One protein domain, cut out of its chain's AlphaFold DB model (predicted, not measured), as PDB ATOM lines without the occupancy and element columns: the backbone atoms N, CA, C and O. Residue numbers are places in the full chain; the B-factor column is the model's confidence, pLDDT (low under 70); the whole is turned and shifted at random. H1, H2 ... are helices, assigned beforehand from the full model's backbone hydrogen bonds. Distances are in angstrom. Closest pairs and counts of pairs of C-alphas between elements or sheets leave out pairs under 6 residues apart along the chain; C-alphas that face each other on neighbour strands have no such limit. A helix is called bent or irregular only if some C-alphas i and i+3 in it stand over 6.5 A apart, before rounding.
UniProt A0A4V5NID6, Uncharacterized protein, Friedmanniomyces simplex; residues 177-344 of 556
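What this domain is: This is residues 177 to 344 of the 556 residues of an uncharacterized protein of Friedmanniomyces simplex (UniProt A0A4V5NID6). A loose, open frame of helices is built along one very long helix, H1, which makes the longest axis; the bent helix H4 packs with its arm H4b on the first part of H1, running back along it. Between them in the chain, H2 and H3 make a narrow V away from H1, and H5 with a tail without named elements gathers at the end where H1 begins. The printed part has 168 residues with five named helices, H1 to H5 in order, and no named strand: all helix. It is extended, with a radius of gyration of the C-alphas of 24.1 A, a rod spanning 84 by 41 by 26 A.

Where its parts are: H1, residues 182 to 224, begins at C-alpha (-11.004, 39.600, 113.626) and measures 62.8 A. H2, residues 231 to 262, measures 46.9 A. H3, residues 265 to 282, measures 24.1 A, with a kink of 39 degrees near residue 274. H4, residues 287 to 315, was assigned as one helix by its hydrogen bonds but is bent, with C-alphas 294 and 297 6.9 A apart; its arms are H4a, 287 to 294, and H4b, 297 to 315, 26.5 A. H5, residues 322 to 326, ends at C-alpha (-15.216, 38.273, 121.087).

How they stand to each other: H1, with residues 183 to 197 alone, touches H4b at a shallow tilt of 20 degrees, opposite ways; the closest C-alphas, of Phe 190 and Asn 303, are 6.0 A apart. H1 and H5 only just touch, with 3 pairs of C-alphas within 8 A, the closest those of Cys 182 and Cys 324 at 5.4 A. H2 and H3 are close but not clearly touching, Ser 260 to Ile 268 being their closest C-alphas at 6.6 A. H1 and H2 are apart. Every O i to N i+4 pair is within hydrogen-bond range in H2, H4a, H4b and H5, against 34 of 39 in H1 and 11 of 14 in H3.

The domain as a whole: The C-alphas farthest apart, of Thr 226 and Thr 339, are 84.2 A apart. The printed part has no cut and no long link. Mean pLDDT of the printed part is 79.9; 34 residues are under 70, among them 211 to 234.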
ATOM      1  N   THR A 177     -18.853  33.554 115.395       59.31
ATOM      2  CA  THR A 177     -18.385  34.960 115.399       59.31
ATOM      3  C   THR A 177     -19.008  35.811 114.286       59.31
ATOM      4  O   THR A 177     -18.311  36.335 113.416       59.31
ATOM      5  N   VAL A 178     -20.341  35.936 114.301       59.94
ATOM      6  CA  VAL A 178     -21.076  36.752 113.324       59.94
ATOM      7  C   VAL A 178     -20.707  38.228 113.487       59.94
ATOM      8  O   VAL A 178     -20.706  38.750 114.600       59.94
ATOM      9  N   GLY A 179     -20.448  38.915 112.374       71.00
ATOM     10  CA  GLY A 179     -20.187  40.358 112.354       71.00
ATOM     11  C   GLY A 179     -18.798  40.734 111.845       71.00
ATOM     12  O   GLY A 179     -18.071  39.914 111.286       71.00
ATOM     13  N   LEU A 180     -18.441  42.014 112.000       78.44
ATOM     14  CA  LEU A 180     -17.109  42.563 111.708       78.44
ATOM     15  C   LEU A 180     -16.177  42.279 112.894       78.44
ATOM     16  O   LEU A 180     -15.963  43.140 113.746       78.44
ATOM     17  N   GLY A 181     -15.676  41.049 112.962       82.69
ATOM     18  CA  GLY A 181     -14.681  40.628 113.949       82.69
ATOM     19  C   GLY A 181     -13.290  40.479 113.343       82.69
ATOM     20  O   GLY A 181     -13.041  40.868 112.199       82.69
ATOM     21  N   CYS A 182     -12.376  39.854 114.082       85.25
ATOM     22  CA  CYS A 182     -11.004  39.600 113.626       85.25
ATOM     23  C   CYS A 182     -10.931  38.861 112.274       85.25
ATOM     24  O   CYS A 182     -10.013  39.110 111.488       85.25
ATOM     25  N   ARG A 183     -11.915  38.003 111.962       87.81
ATOM     26  CA  ARG A 183     -11.968  37.242 110.704       87.81
ATOM     27  C   ARG A 183     -12.362  38.075 109.494       87.81
ATOM     28  O   ARG A 183     -11.534  38.374 108.632       87.81
ATOM     29  N   SER A 184     -13.636  38.441 109.431       91.56
ATOM     30  CA  SER A 184     -14.231  39.231 108.351       91.56
ATOM     31  C   SER A 184     -13.602  40.624 108.249       91.56
ATOM     32  O   SER A 184     -13.320  41.077 107.141       91.56
ATOM     33  N   GLY A 185     -13.278  41.262 109.379       91.88
ATOM     34  CA  GLY A 185     -12.578  42.547 109.424       91.88
ATOM     35  C   GLY A 185     -11.198  42.486 108.771       91.88
ATOM     36  O   GLY A 185     -10.820  43.410 108.054       91.88
ATOM     37  N   GLY A 186     -10.477  41.365 108.905       92.19
ATOM     38  CA  GLY A 186      -9.208  41.156 108.209       92.19
ATOM     39  C   GLY A 186      -9.345  41.206 106.684       92.19
ATOM     40  O   GLY A 186      -8.553  41.878 106.019       92.19
ATOM     41  N   TYR A 187     -10.381  40.567 106.132       94.88
ATOM     42  CA  TYR A 187     -10.690  40.635 104.700       94.88
ATOM     43  C   TYR A 187     -11.178  42.026 104.269       94.88
ATOM     44  O   TYR A 187     -10.834  42.475 103.177       94.88
ATOM     45  N   THR A 188     -11.917  42.740 105.124       95.06
ATOM     46  CA  THR A 188     -12.318  44.135 104.873       95.06
ATOM     47  C   THR A 188     -11.105  45.059 104.781       95.06
ATOM     48  O   THR A 188     -11.005  45.823 103.824       95.06
ATOM     49  N   VAL A 189     -10.151  44.957 105.714       94.38
ATOM     50  CA  VAL A 189      -8.900  45.735 105.680       94.38
ATOM     51  C   VAL A 189      -8.131  45.459 104.391       94.38
ATOM     52  O   VAL A 189      -7.723  46.407 103.718       94.38
ATOM     53  N   PHE A 190      -7.998  44.186 104.004       95.81
ATOM     54  CA  PHE A 190      -7.349  43.813 102.747       95.81
ATOM     55  C   PHE A 190      -8.043  44.438 101.530       95.81
ATOM     56  O   PHE A 190      -7.392  45.087 100.710       95.81
ATOM     57  N   GLY A 191      -9.365  44.262 101.424       95.31
ATOM     58  CA  GLY A 191     -10.153  44.724 100.284       95.31
ATOM     59  C   GLY A 191     -10.158  46.247 100.143       95.31
ATOM     60  O   GLY A 191      -9.950  46.764  99.045       95.31
ATOM     61  N   VAL A 192     -10.326  46.976 101.251       95.38
ATOM     62  CA  VAL A 192     -10.275  48.446 101.262       95.38
ATOM     63  C   VAL A 192      -8.879  48.935 100.891       95.38
ATOM     64  O   VAL A 192      -8.754  49.791 100.019       95.38
ATOM     65  N   THR A 193      -7.828  48.360 101.482       95.19
ATOM     66  CA  THR A 193      -6.441  48.751 101.185       95.19
ATOM     67  C   THR A 193      -6.104  48.502  99.718       95.19
ATOM     68  O   THR A 193      -5.610  49.405  99.048       95.19
ATOM     69  N   ALA A 194      -6.437  47.324  99.178       95.31
ATOM     70  CA  ALA A 194      -6.227  47.001  97.767       95.31
ATOM     71  C   ALA A 194      -6.978  47.966  96.834       95.31
ATOM     72  O   ALA A 194      -6.415  48.444  95.851       95.31
ATOM     73  N   THR A 195      -8.229  48.299  97.165       94.44
ATOM     74  CA  THR A 195      -9.057  49.215  96.366       94.44
ATOM     75  C   THR A 195      -8.507  50.639  96.391       94.44
ATOM     76  O   THR A 195      -8.387  51.275  95.345       94.44
ATOM     77  N   VAL A 196      -8.120  51.143  97.566       95.00
ATOM     78  CA  VAL A 196      -7.514  52.475  97.707       95.00
ATOM     79  C   VAL A 196      -6.176  52.542  96.978       95.00
ATOM     80  O   VAL A 196      -5.923  53.535  96.297       95.00
ATOM     81  N   LEU A 197      -5.341  51.501  97.072       93.50
ATOM     82  CA  LEU A 197      -4.084  51.419  96.327       93.50
ATOM     83  C   LEU A 197      -4.336  51.469  94.819       93.50
ATOM     84  O   LEU A 197      -3.728  52.303  94.159       93.50
ATOM     85  N   LEU A 198      -5.279  50.675  94.299       91.44
ATOM     86  CA  LEU A 198      -5.636  50.673  92.877       91.44
ATOM     87  C   LEU A 198      -6.126  52.050  92.403       91.44
ATOM     88  O   LEU A 198      -5.638  52.560  91.398       91.44
ATOM     89  N   ILE A 199      -7.055  52.679  93.131       91.56
ATOM     90  CA  ILE A 199      -7.603  54.000  92.772       91.56
ATOM     91  C   ILE A 199      -6.521  55.080  92.838       91.56
ATOM     92  O   ILE A 199      -6.413  55.911  91.937       91.56
ATOM     93  N   THR A 200      -5.712  55.075  93.900       91.06
ATOM     94  CA  THR A 200      -4.621  56.045  94.073       91.06
ATOM     95  C   THR A 200      -3.579  55.865  92.982       91.06
ATOM     96  O   THR A 200      -3.090  56.848  92.430       91.06
ATOM     97  N   GLU A 201      -3.265  54.618  92.642       90.88
ATOM     98  CA  GLU A 201      -2.363  54.294  91.556       90.88
ATOM     99  C   GLU A 201      -2.909  54.822  90.225       90.88
ATOM    100  O   GLU A 201      -2.257  55.660  89.601       90.88
ATOM    101  N   MET A 202      -4.131  54.440  89.844       87.25
ATOM    102  CA  MET A 202      -4.803  54.942  88.640       87.25
ATOM    103  C   MET A 202      -4.807  56.471  88.578       87.25
ATOM    104  O   MET A 202      -4.470  57.050  87.547       87.25
ATOM    105  N   GLY A 203      -5.136  57.138  89.687       87.19
ATOM    106  CA  GLY A 203      -5.166  58.596  89.772       87.19
ATOM    107  C   GLY A 203      -3.789  59.238  89.600       87.19
ATOM    108  O   GLY A 203      -3.657  60.218  88.866       87.19
ATOM    109  N   ILE A 204      -2.750  58.682  90.230       87.12
ATOM    110  CA  ILE A 204      -1.369  59.168  90.106       87.12
ATOM    111  C   ILE A 204      -0.860  58.976  88.673       87.12
ATOM    112  O   ILE A 204      -0.275  59.906  88.112       87.12
ATOM    113  N   TRP A 205      -1.109  57.820  88.058       84.06
ATOM    114  CA  TRP A 205      -0.722  57.556  86.672       84.06
ATOM    115  C   TRP A 205      -1.453  58.460  85.690       84.06
ATOM    116  O   TRP A 205      -0.795  59.124  84.889       84.06
ATOM    117  N   TRP A 206      -2.773  58.581  85.824       82.88
ATOM    118  CA  TRP A 206      -3.583  59.494  85.023       82.88
ATOM    119  C   TRP A 206      -3.104  60.934  85.120       82.88
ATOM    120  O   TRP A 206      -2.893  61.602  84.108       82.88
ATOM    121  N   TRP A 207      -2.843  61.400  86.336       81.75
ATOM    122  CA  TRP A 207      -2.355  62.749  86.554       81.75
ATOM    123  C   TRP A 207      -0.950  62.969  85.983       81.75
ATOM    124  O   TRP A 207      -0.688  64.021  85.406       81.75
ATOM    125  N   MET A 208      -0.028  62.012  86.130       80.75
ATOM    126  CA  MET A 208       1.329  62.143  85.585       80.75
ATOM    127  C   MET A 208       1.364  62.078  84.059       80.75
ATOM    128  O   MET A 208       2.263  62.676  83.466       80.75
ATOM    129  N   ASP A 209       0.418  61.385  83.431       73.31
ATOM    130  CA  ASP A 209       0.418  61.212  81.985       73.31
ATOM    131  C   ASP A 209      -0.372  62.281  81.224       73.31
ATOM    132  O   ASP A 209       0.162  62.850  80.274       73.31
ATOM    133  N   ALA A 210      -1.524  62.732  81.744       70.88
ATOM    134  CA  ALA A 210      -2.228  63.920  81.229       70.88
ATOM    135  C   ALA A 210      -1.299  65.148  81.109       70.88
ATOM    136  O   ALA A 210      -1.488  66.061  80.303       70.88
ATOM    137  N   LYS A 211      -0.244  65.158  81.924       67.19
ATOM    138  CA  LYS A 211       0.815  66.159  81.925       67.19
ATOM    139  C   LYS A 211       1.834  66.014  80.791       67.19
ATOM    140  O   LYS A 211       2.366  67.039  80.363       67.19
ATOM    141  N   LYS A 212       2.119  64.801  80.304       69.25
ATOM    142  CA  LYS A 212       3.046  64.571  79.182       69.25
ATOM    143  C   LYS A 212       2.500  65.137  77.883       69.25
ATOM    144  O   LYS A 212       3.246  65.800  77.170       69.25
ATOM    145  N   ASP A 213       1.208  64.972  77.615       63.00
ATOM    146  CA  ASP A 213       0.578  65.524  76.411       63.00
ATOM    147  C   ASP A 213       0.646  67.048  76.376       63.00
ATOM    148  O   ASP A 213       1.035  67.637  75.363       63.00
ATOM    149  N   GLY A 214       0.368  67.696  77.511       62.66
ATOM    150  CA  GLY A 214       0.565  69.136  77.662       62.66
ATOM    151  C   GLY A 214       2.016  69.542  77.399       62.66
ATOM    152  O   GLY A 214       2.265  70.538  76.720       62.66
ATOM    153  N   TRP A 215       2.980  68.746  77.867       59.28
ATOM    154  CA  TRP A 215       4.404  68.998  77.655       59.28
ATOM    155  C   TRP A 215       4.822  68.829  76.196       59.28
ATOM    156  O   TRP A 215       5.471  69.712  75.651       59.28
ATOM    157  N   HIS A 216       4.396  67.760  75.522       62.41
ATOM    158  CA  HIS A 216       4.695  67.537  74.109       62.41
ATOM    159  C   HIS A 216       4.017  68.565  73.203       62.41
ATOM    160  O   HIS A 216       4.593  68.955  72.188       62.41
ATOM    161  N   GLN A 217       2.816  69.035  73.546       64.75
ATOM    162  CA  GLN A 217       2.167  70.133  72.829       64.75
ATOM    163  C   GLN A 217       2.874  71.468  73.078       64.75
ATOM    164  O   GLN A 217       3.078  72.236  72.137       64.75
ATOM    165  N   LEU A 218       3.286  71.746  74.317       63.44
ATOM    166  CA  LEU A 218       4.046  72.949  74.660       63.44
ATOM    167  C   LEU A 218       5.435  72.943  74.024       63.44
ATOM    168  O   LEU A 218       5.849  73.973  73.511       63.44
ATOM    169  N   GLN A 219       6.126  71.805  73.997       65.56
ATOM    170  CA  GLN A 219       7.424  71.651  73.350       65.56
ATOM    171  C   GLN A 219       7.289  71.811  71.835       65.56
ATOM    172  O   GLN A 219       8.032  72.604  71.267       65.56
ATOM    173  N   ARG A 220       6.273  71.191  71.206       64.44
ATOM    174  CA  ARG A 220       5.934  71.416  69.787       64.44
ATOM    175  C   ARG A 220       5.684  72.895  69.486       64.44
ATOM    176  O   ARG A 220       6.186  73.410  68.491       64.44
ATOM    177  N   ARG A 221       4.950  73.600  70.356       62.22
ATOM    178  CA  ARG A 221       4.692  75.043  70.211       62.22
ATOM    179  C   ARG A 221       5.928  75.900  70.486       62.22
ATOM    180  O   ARG A 221       6.091  76.913  69.823       62.22
ATOM    181  N   ALA A 222       6.797  75.507  71.413       57.53
ATOM    182  CA  ALA A 222       8.016  76.239  71.752       57.53
ATOM    183  C   ALA A 222       9.089  76.139  70.659       57.53
ATOM    184  O   ALA A 222       9.818  77.099  70.442       57.53
ATOM    185  N   THR A 223       9.163  75.020  69.934       60.09
ATOM    186  CA  THR A 223      10.001  74.911  68.727       60.09
ATOM    187  C   THR A 223       9.455  75.704  67.541       60.09
ATOM    188  O   THR A 223      10.218  76.031  66.641       60.09
ATOM    189  N   LEU A 224       8.155  76.026  67.532       59.41
ATOM    190  CA  LEU A 224       7.498  76.713  66.415       59.41
ATOM    191  C   LEU A 224       7.242  78.209  66.654       59.41
ATOM    192  O   LEU A 224       7.095  78.933  65.679       59.41
ATOM    193  N   ASN A 225       7.199  78.690  67.902       48.06
ATOM    194  CA  ASN A 225       6.891  80.087  68.217       48.06
ATOM    195  C   ASN A 225       7.842  80.697  69.259       48.06
ATOM    196  O   ASN A 225       8.072  80.161  70.343       48.06
ATOM    197  N   THR A 226       8.334  81.881  68.914       52.84
ATOM    198  CA  THR A 226       9.271  82.742  69.634       52.84
ATOM    199  C   THR A 226       8.846  83.116  71.070       52.84
ATOM    200  O   THR A 226       7.756  83.616  71.337       52.84
ATOM    201  N   THR A 227       9.778  82.856  71.994       54.97
ATOM    202  CA  THR A 227      10.162  83.511  73.271       54.97
ATOM    203  C   THR A 227       9.172  84.109  74.290       54.97
ATOM    204  O   THR A 227       9.572  84.200  75.448       54.97
ATOM    205  N   ILE A 228       7.930  84.504  73.994       55.19
ATOM    206  CA  ILE A 228       7.246  85.490  74.878       55.19
ATOM    207  C   ILE A 228       6.133  84.912  75.786       55.19
ATOM    208  O   ILE A 228       5.808  85.497  76.816       55.19
ATOM    209  N   GLY A 229       5.597  83.716  75.516       55.66
ATOM    210  CA  GLY A 229       4.441  83.181  76.268       55.66
ATOM    211  C   GLY A 229       4.720  82.192  77.415       55.66
ATOM    212  O   GLY A 229       3.806  81.862  78.170       55.66
ATOM    213  N   SER A 230       5.943  81.668  77.565       59.81
ATOM    214  CA  SER A 230       6.177  80.427  78.336       59.81
ATOM    215  C   SER A 230       6.441  80.607  79.839       59.81
ATOM    216  O   SER A 230       6.391  79.633  80.594       59.81
ATOM    217  N   HIS A 231       6.699  81.829  80.316       66.69
ATOM    218  CA  HIS A 231       7.285  82.010  81.648       66.69
ATOM    219  C   HIS A 231       6.302  81.765  82.808       66.69
ATOM    220  O   HIS A 231       6.665  81.113  83.785       66.69
ATOM    221  N   ARG A 232       5.040  82.216  82.698       68.62
ATOM    222  CA  ARG A 232       4.028  82.062  83.772       68.62
ATOM    223  C   ARG A 232       3.593  80.612  83.994       68.62
ATOM    224  O   ARG A 232       3.419  80.184  85.134       68.62
ATOM    225  N   LEU A 233       3.444  79.845  82.915       63.94
ATOM    226  CA  LEU A 233       3.111  78.420  83.003       63.94
ATOM    227  C   LEU A 233       4.283  77.620  83.579       63.94
ATOM    228  O   LEU A 233       4.075  76.747  84.420       63.94
ATOM    229  N   ARG A 234       5.521  77.977  83.212       68.38
ATOM    230  CA  ARG A 234       6.729  77.354  83.765       68.38
ATOM    231  C   ARG A 234       6.860  77.592  85.273       68.38
ATOM    232  O   ARG A 234       7.206  76.661  85.993       68.38
ATOM    233  N   THR A 235       6.535  78.786  85.776       74.06
ATOM    234  CA  THR A 235       6.624  79.091  87.218       74.06
ATOM    235  C   THR A 235       5.554  78.388  88.054       74.06
ATOM    236  O   THR A 235       5.882  77.816  89.091       74.06
ATOM    237  N   ALA A 236       4.296  78.359  87.597       71.06
ATOM    238  CA  ALA A 236       3.234  77.621  88.292       71.06
ATOM    239  C   ALA A 236       3.544  76.114  88.347       71.06
ATOM    240  O   ALA A 236       3.301  75.441  89.349       71.06
ATOM    241  N   TRP A 237       4.159  75.599  87.283       62.91
ATOM    242  CA  TRP A 237       4.561  74.207  87.182       62.91
ATOM    243  C   TRP A 237       5.659  73.809  88.164       62.91
ATOM    244  O   TRP A 237       5.520  72.802  88.859       62.91
ATOM    245  N   VAL A 238       6.724  74.612  88.245       75.62
ATOM    246  CA  VAL A 238       7.825  74.381  89.188       75.62
ATOM    247  C   VAL A 238       7.294  74.349  90.621       75.62
ATOM    248  O   VAL A 238       7.706  73.489  91.395       75.62
ATOM    249  N   GLY A 239       6.319  75.194  90.972       75.75
ATOM    250  CA  GLY A 239       5.688  75.162  92.295       75.75
ATOM    251  C   GLY A 239       5.038  73.811  92.628       75.75
ATOM    252  O   GLY A 239       5.287  73.248  93.695       75.75
ATOM    253  N   ILE A 240       4.261  73.250  91.696       69.88
ATOM    254  CA  ILE A 240       3.535  71.987  91.908       69.88
ATOM    255  C   ILE A 240       4.491  70.788  91.958       69.88
ATOM    256  O   ILE A 240       4.363  69.936  92.838       69.88
ATOM    257  N   THR A 241       5.466  70.706  91.046       70.94
ATOM    258  CA  THR A 241       6.440  69.599  91.053       70.94
ATOM    259  C   THR A 241       7.305  69.627  92.308       70.94
ATOM    260  O   THR A 241       7.557  68.573  92.893       70.94
ATOM    261  N   THR A 242       7.681  70.818  92.775       77.00
ATOM    262  CA  THR A 242       8.415  70.990  94.036       77.00
ATOM    263  C   THR A 242       7.566  70.550  95.233       77.00
ATOM    264  O   THR A 242       8.083  69.905  96.142       77.00
ATOM    265  N   GLY A 243       6.256  70.824  95.226       76.00
ATOM    266  CA  GLY A 243       5.324  70.352  96.257       76.00
ATOM    267  C   GLY A 243       5.262  68.824  96.364       76.00
ATOM    268  O   GLY A 243       5.371  68.279  97.462       76.00
ATOM    269  N   LEU A 244       5.178  68.113  95.235       66.75
ATOM    270  CA  LEU A 244       5.194  66.645  95.253       66.75
ATOM    271  C   LEU A 244       6.558  66.059  95.604       66.75
ATOM    272  O   LEU A 244       6.618  65.050  96.300       66.75
ATOM    273  N   GLN A 245       7.652  66.673  95.152       73.06
ATOM    274  CA  GLN A 245       8.988  66.254  95.574       73.06
ATOM    275  C   GLN A 245       9.161  66.407  97.088       73.06
ATOM    276  O   GLN A 245       9.745  65.530  97.720       73.06
ATOM    277  N   ARG A 246       8.594  67.466  97.685       78.50
ATOM    278  CA  ARG A 246       8.545  67.626  99.144       78.50
ATOM    279  C   ARG A 246       7.719  66.530  99.807       78.50
ATOM    280  O   ARG A 246       8.205  65.950 100.766       78.50
ATOM    281  N   LEU A 247       6.537  66.194  99.288       72.81
ATOM    282  CA  LEU A 247       5.723  65.084  99.808       72.81
ATOM    283  C   LEU A 247       6.454  63.739  99.737       72.81
ATOM    284  O   LEU A 247       6.513  63.028 100.733       72.81
ATOM    285  N   ALA A 248       7.077  63.416  98.601       68.06
ATOM    286  CA  ALA A 248       7.880  62.203  98.459       68.06
ATOM    287  C   ALA A 248       9.072  62.193  99.434       68.06
ATOM    288  O   ALA A 248       9.364  61.165 100.043       68.06
ATOM    289  N   GLY A 249       9.722  63.345  99.629       74.50
ATOM    290  CA  GLY A 249      10.778  63.522 100.626       74.50
ATOM    291  C   GLY A 249      10.284  63.332 102.062       74.50
ATOM    292  O   GLY A 249      10.961  62.676 102.849       74.50
ATOM    293  N   ILE A 250       9.091  63.837 102.392       77.06
ATOM    294  CA  ILE A 250       8.447  63.651 103.702       77.06
ATOM    295  C   ILE A 250       8.120  62.172 103.921       77.06
ATOM    296  O   ILE A 250       8.493  61.629 104.955       77.06
ATOM    297  N   CYS A 251       7.508  61.494 102.946       69.94
ATOM    298  CA  CYS A 251       7.235  60.057 103.033       69.94
ATOM    299  C   CYS A 251       8.526  59.250 103.227       69.94
ATOM    300  O   CYS A 251       8.583  58.377 104.090       69.94
ATOM    301  N   GLY A 252       9.589  59.586 102.486       73.25
ATOM    302  CA  GLY A 252      10.908  58.980 102.666       73.25
ATOM    303  C   GLY A 252      11.484  59.224 104.065       73.25
ATOM    304  O   GLY A 252      11.990  58.298 104.693       73.25
ATOM    305  N   ALA A 253      11.363  60.443 104.595       75.50
ATOM    306  CA  ALA A 253      11.830  60.785 105.938       75.50
ATOM    307  C   ALA A 253      11.042  60.056 107.038       75.50
ATOM    308  O   ALA A 253      11.646  59.562 107.992       75.50
ATOM    309  N   VAL A 254       9.719  59.937 106.896       76.19
ATOM    310  CA  VAL A 254       8.855  59.180 107.817       76.19
ATOM    311  C   VAL A 254       9.219  57.701 107.791       76.19
ATOM    312  O   VAL A 254       9.432  57.109 108.845       76.19
ATOM    313  N   PHE A 255       9.377  57.115 106.603       73.75
ATOM    314  CA  PHE A 255       9.776  55.717 106.454       73.75
ATOM    315  C   PHE A 255      11.133  55.434 107.109       73.75
ATOM    316  O   PHE A 255      11.265  54.496 107.893       73.75
ATOM    317  N   VAL A 256      12.127  56.295 106.866       71.56
ATOM    318  CA  VAL A 256      13.442  56.203 107.517       71.56
ATOM    319  C   VAL A 256      13.326  56.352 109.034       71.56
ATOM    320  O   VAL A 256      13.999  55.627 109.764       71.56
ATOM    321  N   SER A 257      12.454  57.241 109.516       76.06
ATOM    322  CA  SER A 257      12.224  57.437 110.951       76.06
ATOM    323  C   SER A 257      11.630  56.181 111.597       76.06
ATOM    324  O   SER A 257      12.155  55.718 112.608       76.06
ATOM    325  N   ILE A 258      10.621  55.563 110.976       77.00
ATOM    326  CA  ILE A 258      10.010  54.311 111.454       77.00
ATOM    327  C   ILE A 258      11.046  53.182 111.490       77.00
ATOM    328  O   ILE A 258      11.207  52.518 112.512       77.00
ATOM    329  N   ILE A 259      11.813  53.011 110.411       74.75
ATOM    330  CA  ILE A 259      12.907  52.029 110.339       74.75
ATOM    331  C   ILE A 259      13.931  52.267 111.452       74.75
ATOM    332  O   ILE A 259      14.378  51.317 112.091       74.75
ATOM    333  N   SER A 260      14.286  53.524 111.720       73.38
ATOM    334  CA  SER A 260      15.278  53.864 112.743       73.38
ATOM    335  C   SER A 260      14.811  53.622 114.181       73.38
ATOM    336  O   SER A 260      15.654  53.436 115.050       73.38
ATOM    337  N   ILE A 261      13.496  53.590 114.429       82.81
ATOM    338  CA  ILE A 261      12.927  53.244 115.742       82.81
ATOM    339  C   ILE A 261      12.991  51.730 115.974       82.81
ATOM    340  O   ILE A 261      13.271  51.286 117.083       82.81
ATOM    341  N   VAL A 262      12.741  50.937 114.930       81.44
ATOM    342  CA  VAL A 262      12.636  49.473 115.042       81.44
ATOM    343  C   VAL A 262      14.008  48.787 115.014       81.44
ATOM    344  O   VAL A 262      14.170  47.708 115.582       81.44
ATOM    345  N   LEU A 263      15.013  49.384 114.364       82.56
ATOM    346  CA  LEU A 263      16.303  48.731 114.132       82.56
ATOM    347  C   LEU A 263      17.403  49.168 115.119       82.56
ATOM    348  O   LEU A 263      17.564  50.361 115.379       82.56
ATOM    349  N   PRO A 264      18.244  48.231 115.610       84.94
ATOM    350  CA  PRO A 264      19.360  48.541 116.502       84.94
ATOM    351  C   PRO A 264      20.336  49.567 115.909       84.94
ATOM    352  O   PRO A 264      20.623  49.565 114.710       84.94
ATOM    353  N   SER A 265      20.951  50.389 116.764       82.25
ATOM    354  CA  SER A 265      21.858  51.483 116.368       82.25
ATOM    355  C   SER A 265      23.060  51.051 115.506       82.25
ATOM    356  O   SER A 265      23.565  51.842 114.703       82.25
ATOM    357  N   MET A 266      23.496  49.791 115.613       78.81
ATOM    358  CA  MET A 266      24.523  49.210 114.738       78.81
ATOM    359  C   MET A 266      24.042  49.069 113.287       78.81
ATOM    360  O   MET A 266      24.788  49.389 112.361       78.81
ATOM    361  N   VAL A 267      22.776  48.693 113.078       79.44
ATOM    362  CA  VAL A 267      22.166  48.602 111.745       79.44
ATOM    363  C   VAL A 267      21.985  49.994 111.142       79.44
ATOM    364  O   VAL A 267      22.230  50.181 109.956       79.44
ATOM    365  N   ILE A 268      21.685  51.009 111.959       77.25
ATOM    366  CA  ILE A 268      21.569  52.406 111.504       77.25
ATOM    367  C   ILE A 268      22.892  52.920 110.907       77.25
ATOM    368  O   ILE A 268      22.888  53.627 109.896       77.25
ATOM    369  N   LYS A 269      24.046  52.556 111.490       82.00
ATOM    370  CA  LYS A 269      25.362  52.936 110.940       82.00
ATOM    371  C   LYS A 269      25.645  52.254 109.596       82.00
ATOM    372  O   LYS A 269      26.166  52.913 108.697       82.00
ATOM    373  N   ALA A 270      25.274  50.982 109.443       81.12
ATOM    374  CA  ALA A 270      25.364  50.277 108.161       81.12
ATOM    375  C   ALA A 270      24.413  50.889 107.113       81.12
ATOM    376  O   ALA A 270      24.830  51.189 105.994       81.12
ATOM    377  N   LEU A 271      23.179  51.208 107.516       79.69
ATOM    378  CA  LEU A 271      22.174  51.865 106.680       79.69
ATOM    379  C   LEU A 271      22.602  53.260 106.218       79.69
ATOM    380  O   LEU A 271      22.258  53.650 105.112       79.69
ATOM    381  N   LYS A 272      23.387  54.019 106.999       82.56
ATOM    382  CA  LYS A 272      23.922  55.316 106.540       82.56
ATOM    383  C   LYS A 272      24.870  55.185 105.345       82.56
ATOM    384  O   LYS A 272      24.864  56.069 104.495       82.56
ATOM    385  N   ARG A 273      25.674  54.115 105.269       80.25
ATOM    386  CA  ARG A 273      26.539  53.860 104.100       80.25
ATOM    387  C   ARG A 273      25.706  53.430 102.893       80.25
ATOM    388  O   ARG A 273      25.897  53.969 101.807       80.25
ATOM    389  N   GLU A 274      24.730  52.552 103.109       84.00
ATOM    390  CA  GLU A 274      23.773  52.149 102.070       84.00
ATOM    391  C   GLU A 274      22.861  53.301 101.623       84.00
ATOM    392  O   GLU A 274      22.452  53.344 100.470       84.00
ATOM    393  N   ARG A 275      22.606  54.306 102.472       81.56
ATOM    394  CA  ARG A 275      21.798  55.481 102.119       81.56
ATOM    395  C   ARG A 275      22.367  56.228 100.920       81.56
ATOM    396  O   ARG A 275      21.593  56.593 100.046       81.56
ATOM    397  N   LYS A 276      23.686  56.448 100.867       83.31
ATOM    398  CA  LYS A 276      24.306  57.146  99.731       83.31
ATOM    399  C   LYS A 276      24.154  56.328  98.449       83.31
ATOM    400  O   LYS A 276      23.756  56.862  97.427       83.31
ATOM    401  N   ARG A 277      24.369  55.012  98.539       86.94
ATOM    402  CA  ARG A 277      24.167  54.087  97.418       86.94
ATOM    403  C   ARG A 277      22.714  54.075  96.937       86.94
ATOM    404  O   ARG A 277      22.470  54.068  95.736       86.94
ATOM    405  N   LEU A 278      21.760  54.090  97.866       82.50
ATOM    406  CA  LEU A 278      20.336  54.196  97.564       82.50
ATOM    407  C   LEU A 278      20.013  55.542  96.919       82.50
ATOM    408  O   LEU A 278      19.298  55.561  95.934       82.50
ATOM    409  N   GLU A 279      20.545  56.652  97.423       84.38
ATOM    410  CA  GLU A 279      20.338  57.983  96.843       84.38
ATOM    411  C   GLU A 279      20.891  58.070  95.414       84.38
ATOM    412  O   GLU A 279      20.174  58.495  94.504       84.38
ATOM    413  N   ASP A 280      22.104  57.562  95.191       87.81
ATOM    414  CA  ASP A 280      22.720  57.464  93.866       87.81
ATOM    415  C   ASP A 280      21.875  56.583  92.925       87.81
ATOM    416  O   ASP A 280      21.703  56.909  91.751       87.81
ATOM    417  N   TRP A 281      21.269  55.506  93.442       87.88
ATOM    418  CA  TRP A 281      20.351  54.640  92.693       87.88
ATOM    419  C   TRP A 281      18.964  55.265  92.448       87.88
ATOM    420  O   TRP A 281      18.375  55.059  91.389       87.88
ATOM    421  N   PHE A 282      18.441  56.060  93.385       85.62
ATOM    422  CA  PHE A 282      17.125  56.709  93.301       85.62
ATOM    423  C   PHE A 282      17.127  57.948  92.400       85.62
ATOM    424  O   PHE A 282      16.104  58.281  91.791       85.62
ATOM    425  N   THR A 283      18.261  58.641  92.316       85.75
ATOM    426  CA  THR A 283      18.424  59.862  91.518       85.75
ATOM    427  C   THR A 283      18.049  59.669  90.039       85.75
ATOM    428  O   THR A 283      17.257  60.479  89.547       85.75
ATOM    429  N   PRO A 284      18.484  58.607  89.330       88.12
ATOM    430  CA  PRO A 284      18.101  58.389  87.933       88.12
ATOM    431  C   PRO A 284      16.660  57.887  87.734       88.12
ATOM    432  O   PRO A 284      16.168  57.907  86.606       88.12
ATOM    433  N   LEU A 285      15.958  57.441  88.784       82.88
ATOM    434  CA  LEU A 285      14.611  56.882  88.633       82.88
ATOM    435  C   LEU A 285      13.582  57.952  88.256       82.88
ATOM    436  O   LEU A 285      13.541  59.039  88.848       82.88
ATOM    437  N   ARG A 286      12.681  57.601  87.328       83.56
ATOM    438  CA  ARG A 286      11.523  58.435  86.964       83.56
ATOM    439  C   ARG A 286      10.623  58.631  88.186       83.56
ATOM    440  O   ARG A 286      10.487  57.734  89.014       83.56
ATOM    441  N   VAL A 287       9.938  59.773  88.273       82.50
ATOM    442  CA  VAL A 287       9.029  60.088  89.398       82.50
ATOM    443  C   VAL A 287       7.999  58.976  89.634       82.50
ATOM    444  O   VAL A 287       7.743  58.622  90.780       82.50
ATOM    445  N   GLN A 288       7.480  58.373  88.562       82.06
ATOM    446  CA  GLN A 288       6.530  57.254  88.628       82.06
ATOM    447  C   GLN A 288       7.143  56.034  89.333       82.06
ATOM    448  O   GLN A 288       6.552  55.474  90.249       82.06
ATOM    449  N   GLN A 289       8.379  55.680  88.966       84.81
ATOM    450  CA  GLN A 289       9.117  54.578  89.586       84.81
ATOM    451  C   GLN A 289       9.408  54.867  91.060       84.81
ATOM    452  O   GLN A 289       9.346  53.963  91.882       84.81
ATOM    453  N   ARG A 290       9.680  56.126  91.425       85.88
ATOM    454  CA  ARG A 290       9.885  56.501  92.832       85.88
ATOM    455  C   ARG A 290       8.628  56.259  93.671       85.88
ATOM    456  O   ARG A 290       8.745  55.713  94.760       85.88
ATOM    457  N   TRP A 291       7.444  56.615  93.168       87.25
ATOM    458  CA  TRP A 291       6.175  56.298  93.837       87.25
ATOM    459  C   TRP A 291       5.937  54.789  93.936       87.25
ATOM    460  O   TRP A 291       5.545  54.306  94.997       87.25
ATOM    461  N   ASP A 292       6.226  54.045  92.869       87.69
ATOM    462  CA  ASP A 292       6.107  52.585  92.865       87.69
ATOM    463  C   ASP A 292       6.990  51.946  93.950       87.69
ATOM    464  O   ASP A 292       6.493  51.223  94.809       87.69
ATOM    465  N   TYR A 293       8.284  52.278  93.988       86.56
ATOM    466  CA  TYR A 293       9.226  51.702  94.954       86.56
ATOM    467  C   TYR A 293       9.019  52.178  96.396       86.56
ATOM    468  O   TYR A 293       9.183  51.379  97.317       86.56
ATOM    469  N   CYS A 294       8.691  53.453  96.617       85.94
ATOM    470  CA  CYS A 294       8.609  54.013  97.971       85.94
ATOM    471  C   CYS A 294       7.234  53.854  98.625       85.94
ATOM    472  O   CYS A 294       7.159  53.859  99.850       85.94
ATOM    473  N   PHE A 295       6.157  53.774  97.840       88.25
ATOM    474  CA  PHE A 295       4.791  53.818  98.363       88.25
ATOM    475  C   PHE A 295       3.979  52.584  97.972       88.25
ATOM    476  O   PHE A 295       3.552  51.844  98.855       88.25
ATOM    477  N   PHE A 296       3.802  52.323  96.674       91.12
ATOM    478  CA  PHE A 296       2.905  51.253  96.229       91.12
ATOM    479  C   PHE A 296       3.438  49.864  96.579       91.12
ATOM    480  O   PHE A 296       2.755  49.128  97.285       91.12
ATOM    481  N   ARG A 297       4.674  49.520  96.194       90.69
ATOM    482  CA  ARG A 297       5.232  48.183  96.453       90.69
ATOM    483  C   ARG A 297       5.280  47.819  97.938       90.69
ATOM    484  O   ARG A 297       4.858  46.714  98.264       90.69
ATOM    485  N   PRO A 298       5.761  48.677  98.861       90.94
ATOM    486  CA  PRO A 298       5.756  48.330 100.278       90.94
ATOM    487  C   PRO A 298       4.344  48.092 100.824       90.94
ATOM    488  O   PRO A 298       4.141  47.140 101.575       90.94
ATOM    489  N   LEU A 299       3.365  48.912 100.423       92.88
ATOM    490  CA  LEU A 299       1.972  48.745 100.846       92.88
ATOM    491  C   LEU A 299       1.325  47.502 100.226       92.88
ATOM    492  O   LEU A 299       0.608  46.792 100.921       92.88
ATOM    493  N   GLU A 300       1.614  47.186  98.964       93.06
ATOM    494  CA  GLU A 300       1.172  45.954  98.297       93.06
ATOM    495  C   GLU A 300       1.763  44.707  98.956       93.06
ATOM    496  O   GLU A 300       1.040  43.743  99.208       93.06
ATOM    497  N   ILE A 301       3.059  44.726  99.282       93.44
ATOM    498  CA  ILE A 301       3.728  43.642 100.009       93.44
ATOM    499  C   ILE A 301       3.098  43.491 101.393       93.44
ATOM    500  O   ILE A 301       2.733  42.382 101.772       93.44
ATOM    501  N   GLY A 302       2.911  44.593 102.124       95.06
ATOM    502  CA  GLY A 302       2.254  44.586 103.429       95.06
ATOM    503  C   GLY A 302       0.831  44.027 103.364       95.06
ATOM    504  O   GLY A 302       0.478  43.147 104.147       95.06
ATOM    505  N   ASN A 303       0.038  44.461 102.383       96.00
ATOM    506  CA  ASN A 303      -1.329  43.989 102.173       96.00
ATOM    507  C   ASN A 303      -1.373  42.507 101.753       96.00
ATOM    508  O   ASN A 303      -2.268  41.764 102.148       96.00
ATOM    509  N   THR A 304      -0.371  42.048 100.999       95.06
ATOM    510  CA  THR A 304      -0.209  40.638 100.610       95.06
ATOM    511  C   THR A 304       0.169  39.768 101.807       95.06
ATOM    512  O   THR A 304      -0.429  38.713 102.009       95.06
ATOM    513  N   ILE A 305       1.126  40.210 102.633       95.88
ATOM    514  CA  ILE A 305       1.499  39.536 103.887       95.88
ATOM    515  C   ILE A 305       0.284  39.454 104.811       95.88
ATOM    516  O   ILE A 305       0.037  38.401 105.395       95.88
ATOM    517  N   TRP A 306      -0.503  40.528 104.896       95.88
ATOM    518  CA  TRP A 306      -1.750  40.547 105.652       95.88
ATOM    519  C   TRP A 306      -2.745  39.499 105.141       95.88
ATOM    520  O   TRP A 306      -3.247  38.701 105.932       95.88
ATOM    521  N   LEU A 307      -2.987  39.433 103.827       94.56
ATOM    522  CA  LEU A 307      -3.861  38.413 103.239       94.56
ATOM    523  C   LEU A 307      -3.361  36.990 103.525       94.56
ATOM    524  O   LEU A 307      -4.144  36.142 103.948       94.56
ATOM    525  N   LEU A 308      -2.065  36.726 103.331       94.94
ATOM    526  CA  LEU A 308      -1.463  35.420 103.611       94.94
ATOM    527  C   LEU A 308      -1.612  35.042 105.084       94.94
ATOM    528  O   LEU A 308      -2.021  33.925 105.389       94.94
ATOM    529  N   TYR A 309      -1.346  35.982 105.991       94.88
ATOM    530  CA  TYR A 309      -1.581  35.799 107.417       94.88
ATOM    531  C   TYR A 309      -3.036  35.412 107.691       94.88
ATOM    532  O   TYR A 309      -3.271  34.426 108.382       94.88
ATOM    533  N   ARG A 310      -4.014  36.118 107.104       93.19
ATOM    534  CA  ARG A 310      -5.441  35.805 107.283       93.19
ATOM    535  C   ARG A 310      -5.803  34.409 106.767       93.19
ATOM    536  O   ARG A 310      -6.511  33.681 107.460       93.19
ATOM    537  N   ILE A 311      -5.288  34.008 105.604       92.50
ATOM    538  CA  ILE A 311      -5.525  32.673 105.029       92.50
ATOM    539  C   ILE A 311      -4.924  31.578 105.921       92.50
ATOM    540  O   ILE A 311      -5.588  30.579 106.208       92.50
ATOM    541  N   LEU A 312      -3.683  31.756 106.384       94.12
ATOM    542  CA  LEU A 312      -3.011  30.786 107.251       94.12
ATOM    543  C   LEU A 312      -3.682  30.714 108.628       94.12
ATOM    544  O   LEU A 312      -3.957  29.617 109.109       94.12
ATOM    545  N   ALA A 313      -4.020  31.857 109.228       90.94
ATOM    546  CA  ALA A 313      -4.721  31.922 110.507       90.94
ATOM    547  C   ALA A 313      -6.072  31.197 110.453       90.94
ATOM    548  O   ALA A 313      -6.403  30.442 111.368       90.94
ATOM    549  N   GLN A 314      -6.813  31.352 109.353       88.62
ATOM    550  CA  GLN A 314      -8.074  30.650 109.145       88.62
ATOM    551  C   GLN A 314      -7.874  29.146 108.911       88.62
ATOM    552  O   GLN A 314      -8.633  28.342 109.444       88.62
ATOM    553  N   THR A 315      -6.840  28.758 108.158       90.12
ATOM    554  CA  THR A 315      -6.546  27.351 107.829       90.12
ATOM    555  C   THR A 315      -6.079  26.560 109.054       90.12
ATOM    556  O   THR A 315      -6.501  25.423 109.247       90.12
ATOM    557  N   PHE A 316      -5.239  27.155 109.904       93.56
ATOM    558  CA  PHE A 316      -4.748  26.527 111.137       93.56
ATOM    559  C   PHE A 316      -5.681  26.721 112.337       93.56
ATOM    560  O   PHE A 316      -5.395  26.223 113.422       93.56
ATOM    561  N   GLY A 317      -6.784  27.461 112.176       88.94
ATOM    562  CA  GLY A 317      -7.688  27.772 113.281       88.94
ATOM    563  C   GLY A 317      -7.069  28.687 114.344       88.94
ATOM    564  O   GLY A 317      -7.552  28.709 115.471       88.94
ATOM    565  N   SER A 318      -6.040  29.471 114.000       89.69
ATOM    566  CA  SER A 318      -5.417  30.457 114.902       89.69
ATOM    567  C   SER A 318      -6.405  31.529 115.371       89.69
ATOM    568  O   SER A 318      -6.188  32.160 116.399       89.69
ATOM    569  N   ASP A 319      -7.491  31.730 114.623       86.81
ATOM    570  CA  ASP A 319      -8.578  32.643 114.976       86.81
ATOM    571  C   ASP A 319      -9.571  32.046 115.999       86.81
ATOM    572  O   ASP A 319     -10.547  32.702 116.353       86.81
ATOM    573  N   ASN A 320      -9.378  30.806 116.467       84.94
ATOM    574  CA  ASN A 320     -10.241  30.170 117.475       84.94
ATOM    575  C   ASN A 320      -9.872  30.577 118.915       84.94
ATOM    576  O   ASN A 320      -9.960  29.769 119.836       84.94
ATOM    577  N   THR A 321      -9.419  31.813 119.120       87.12
ATOM    578  CA  THR A 321      -9.154  32.357 120.455       87.12
ATOM    579  C   THR A 321     -10.361  33.145 120.947       87.12
ATOM    580  O   THR A 321     -11.055  33.784 120.158       87.12
ATOM    581  N   CYS A 322     -10.604  33.148 122.260       83.25
ATOM    582  CA  CYS A 322     -11.695  33.936 122.838       83.25
ATOM    583  C   CYS A 322     -11.546  35.434 122.533       83.25
ATOM    584  O   CYS A 322     -12.540  36.116 122.328       83.25
ATOM    585  N   ASP A 323     -10.319  35.946 122.432       85.38
ATOM    586  CA  ASP A 323     -10.067  37.341 122.059       85.38
ATOM    587  C   ASP A 323     -10.533  37.638 120.623       85.38
ATOM    588  O   ASP A 323     -11.333  38.536 120.385       85.38
ATOM    589  N   CYS A 324     -10.140  36.796 119.663       83.88
ATOM    590  CA  CYS A 324     -10.561  36.919 118.270       83.88
ATOM    591  C   CYS A 324     -12.078  36.745 118.106       83.88
ATOM    592  O   CYS A 324     -12.712  37.483 117.350       83.88
ATOM    593  N   MET A 325     -12.658  35.788 118.835       82.88
ATOM    594  CA  MET A 325     -14.076  35.459 118.747       82.88
ATOM    595  C   MET A 325     -14.991  36.497 119.402       82.88
ATOM    596  O   MET A 325     -16.116  36.693 118.949       82.88
ATOM    597  N   SER A 326     -14.509  37.166 120.446       85.62
ATOM    598  CA  SER A 326     -15.216  38.273 121.087       85.62
ATOM    599  C   SER A 326     -14.882  39.614 120.437       85.62
ATOM    600  O   SER A 326     -15.560  40.592 120.698       85.62
ATOM    601  N   SER A 327     -13.873  39.720 119.577       82.19
ATOM    602  CA  SER A 327     -13.496  41.011 119.004       82.19
ATOM    603  C   SER A 327     -14.605  41.600 118.124       82.19
ATOM    604  O   SER A 327     -14.999  41.013 117.115       82.19
ATOM    605  N   LEU A 328     -15.074  42.799 118.484       81.31
ATOM    606  CA  LEU A 328     -15.839  43.681 117.605       81.31
ATOM    607  C   LEU A 328     -14.923  44.809 117.130       81.31
ATOM    608  O   LEU A 328     -14.204  45.424 117.921       81.31
ATOM    609  N   TRP A 329     -15.000  45.144 115.843       74.94
ATOM    610  CA  TRP A 329     -14.147  46.168 115.226       74.94
ATOM    611  C   TRP A 329     -14.265  47.569 115.865       74.94
ATOM    612  O   TRP A 329     -13.372  48.394 115.701       74.94
ATOM    613  N   ALA A 330     -15.336  47.834 116.624       72.44
ATOM    614  CA  ALA A 330     -15.612  49.115 117.277       72.44
ATOM    615  C   ALA A 330     -14.966  49.299 118.668       72.44
ATOM    616  O   ALA A 330     -15.253  50.295 119.327       72.44
ATOM    617  N   GLY A 331     -14.106  48.383 119.129       65.50
ATOM    618  CA  GLY A 331     -13.429  48.546 120.422       65.50
ATOM    619  C   GLY A 331     -14.392  48.378 121.597       65.50
ATOM    620  O   GLY A 331     -14.663  49.305 122.352       65.50
ATOM    621  N   GLY A 332     -14.920  47.171 121.738       66.94
ATOM    622  CA  GLY A 332     -15.738  46.736 122.863       66.94
ATOM    623  C   GLY A 332     -15.938  45.242 122.693       66.94
ATOM    624  O   GLY A 332     -16.383  44.820 121.632       66.94
ATOM    625  N   GLY A 333     -15.514  44.433 123.661       69.06
ATOM    626  CA  GLY A 333     -15.660  42.982 123.563       69.06
ATOM    627  C   GLY A 333     -17.117  42.598 123.285       69.06
ATOM    628  O   GLY A 333     -18.044  43.111 123.906       69.06
ATOM    629  N   GLY A 334     -17.312  41.729 122.311       74.50
ATOM    630  CA  GLY A 334     -18.544  41.030 122.000       74.50
ATOM    631  C   GLY A 334     -18.749  39.830 122.919       74.50
ATOM    632  O   GLY A 334     -17.841  39.368 123.611       74.50
ATOM    633  N   TYR A 335     -19.973  39.320 122.935       75.06
ATOM    634  CA  TYR A 335     -20.324  38.125 123.691       75.06
ATOM    635  C   TYR A 335     -20.021  36.865 122.869       75.06
ATOM    636  O   TYR A 335     -20.351  36.805 121.685       75.06
ATOM    637  N   ILE A 336     -19.414  35.858 123.503       77.81
ATOM    638  CA  ILE A 336     -19.239  34.520 122.929       77.81
ATOM    639  C   ILE A 336     -20.252  33.594 123.579       77.81
ATOM    640  O   ILE A 336     -20.250  33.426 124.798       77.81
ATOM    641  N   ASP A 337     -21.055  32.931 122.755       78.75
ATOM    642  CA  ASP A 337     -21.865  31.816 123.213       78.75
ATOM    643  C   ASP A 337     -21.024  30.532 123.237       78.75
ATOM    644  O   ASP A 337     -20.691  29.966 122.196       78.75
ATOM    645  N   LEU A 338     -20.672  30.061 124.436       82.00
ATOM    646  CA  LEU A 338     -19.907  28.823 124.631       82.00
ATOM    647  C   LEU A 338     -20.693  27.555 124.264       82.00
ATOM    648  O   LEU A 338     -20.108  26.474 124.233       82.00
ATOM    649  N   THR A 339     -21.994  27.653 123.985       80.12
ATOM    650  CA  THR A 339     -22.798  26.521 123.503       80.12
ATOM    651  C   THR A 339     -22.790  26.407 121.977       80.12
ATOM    652  O   THR A 339     -22.900  25.301 121.452       80.12
ATOM    653  N   GLU A 340     -22.560  27.517 121.267       76.75
ATOM    654  CA  GLU A 340     -22.600  27.593 119.796       76.75
ATOM    655  C   GLU A 340     -21.264  28.022 119.155       76.75
ATOM    656  O   GLU A 340     -21.174  28.209 117.942       76.75
ATOM    657  N   TRP A 341     -20.187  28.155 119.939       74.81
ATOM    658  CA  TRP A 341     -18.899  28.679 119.454       74.81
ATOM    659  C   TRP A 341     -18.293  27.873 118.292       74.81
ATOM    660  O   TRP A 341     -17.628  28.441 117.423       74.81
ATOM    661  N   ASN A 342     -18.524  26.558 118.263       75.12
ATOM    662  CA  ASN A 342     -18.074  25.646 117.207       75.12
ATOM    663  C   ASN A 342     -19.224  24.966 116.448       75.12
ATOM    664  O   ASN A 342     -18.967  24.277 115.459       75.12
ATOM    665  N   VAL A 343     -20.473  25.152 116.883       77.75
ATOM    666  CA  VAL A 343     -21.656  24.560 116.253       77.75
ATOM    667  C   VAL A 343     -22.600  25.672 115.843       77.75
ATOM    668  O   VAL A 343     -23.243  26.328 116.650       77.75
ATOM    669  N   ALA A 344     -22.693  25.848 114.537       73.56
ATOM    670  CA  ALA A 344     -23.493  26.877 113.923       73.56
ATOM    671  C   ALA A 344     -24.918  26.313 113.697       73.56
ATOM    672  O   ALA A 344     -25.155  25.590 112.728       73.56
TER     673      ALA A 344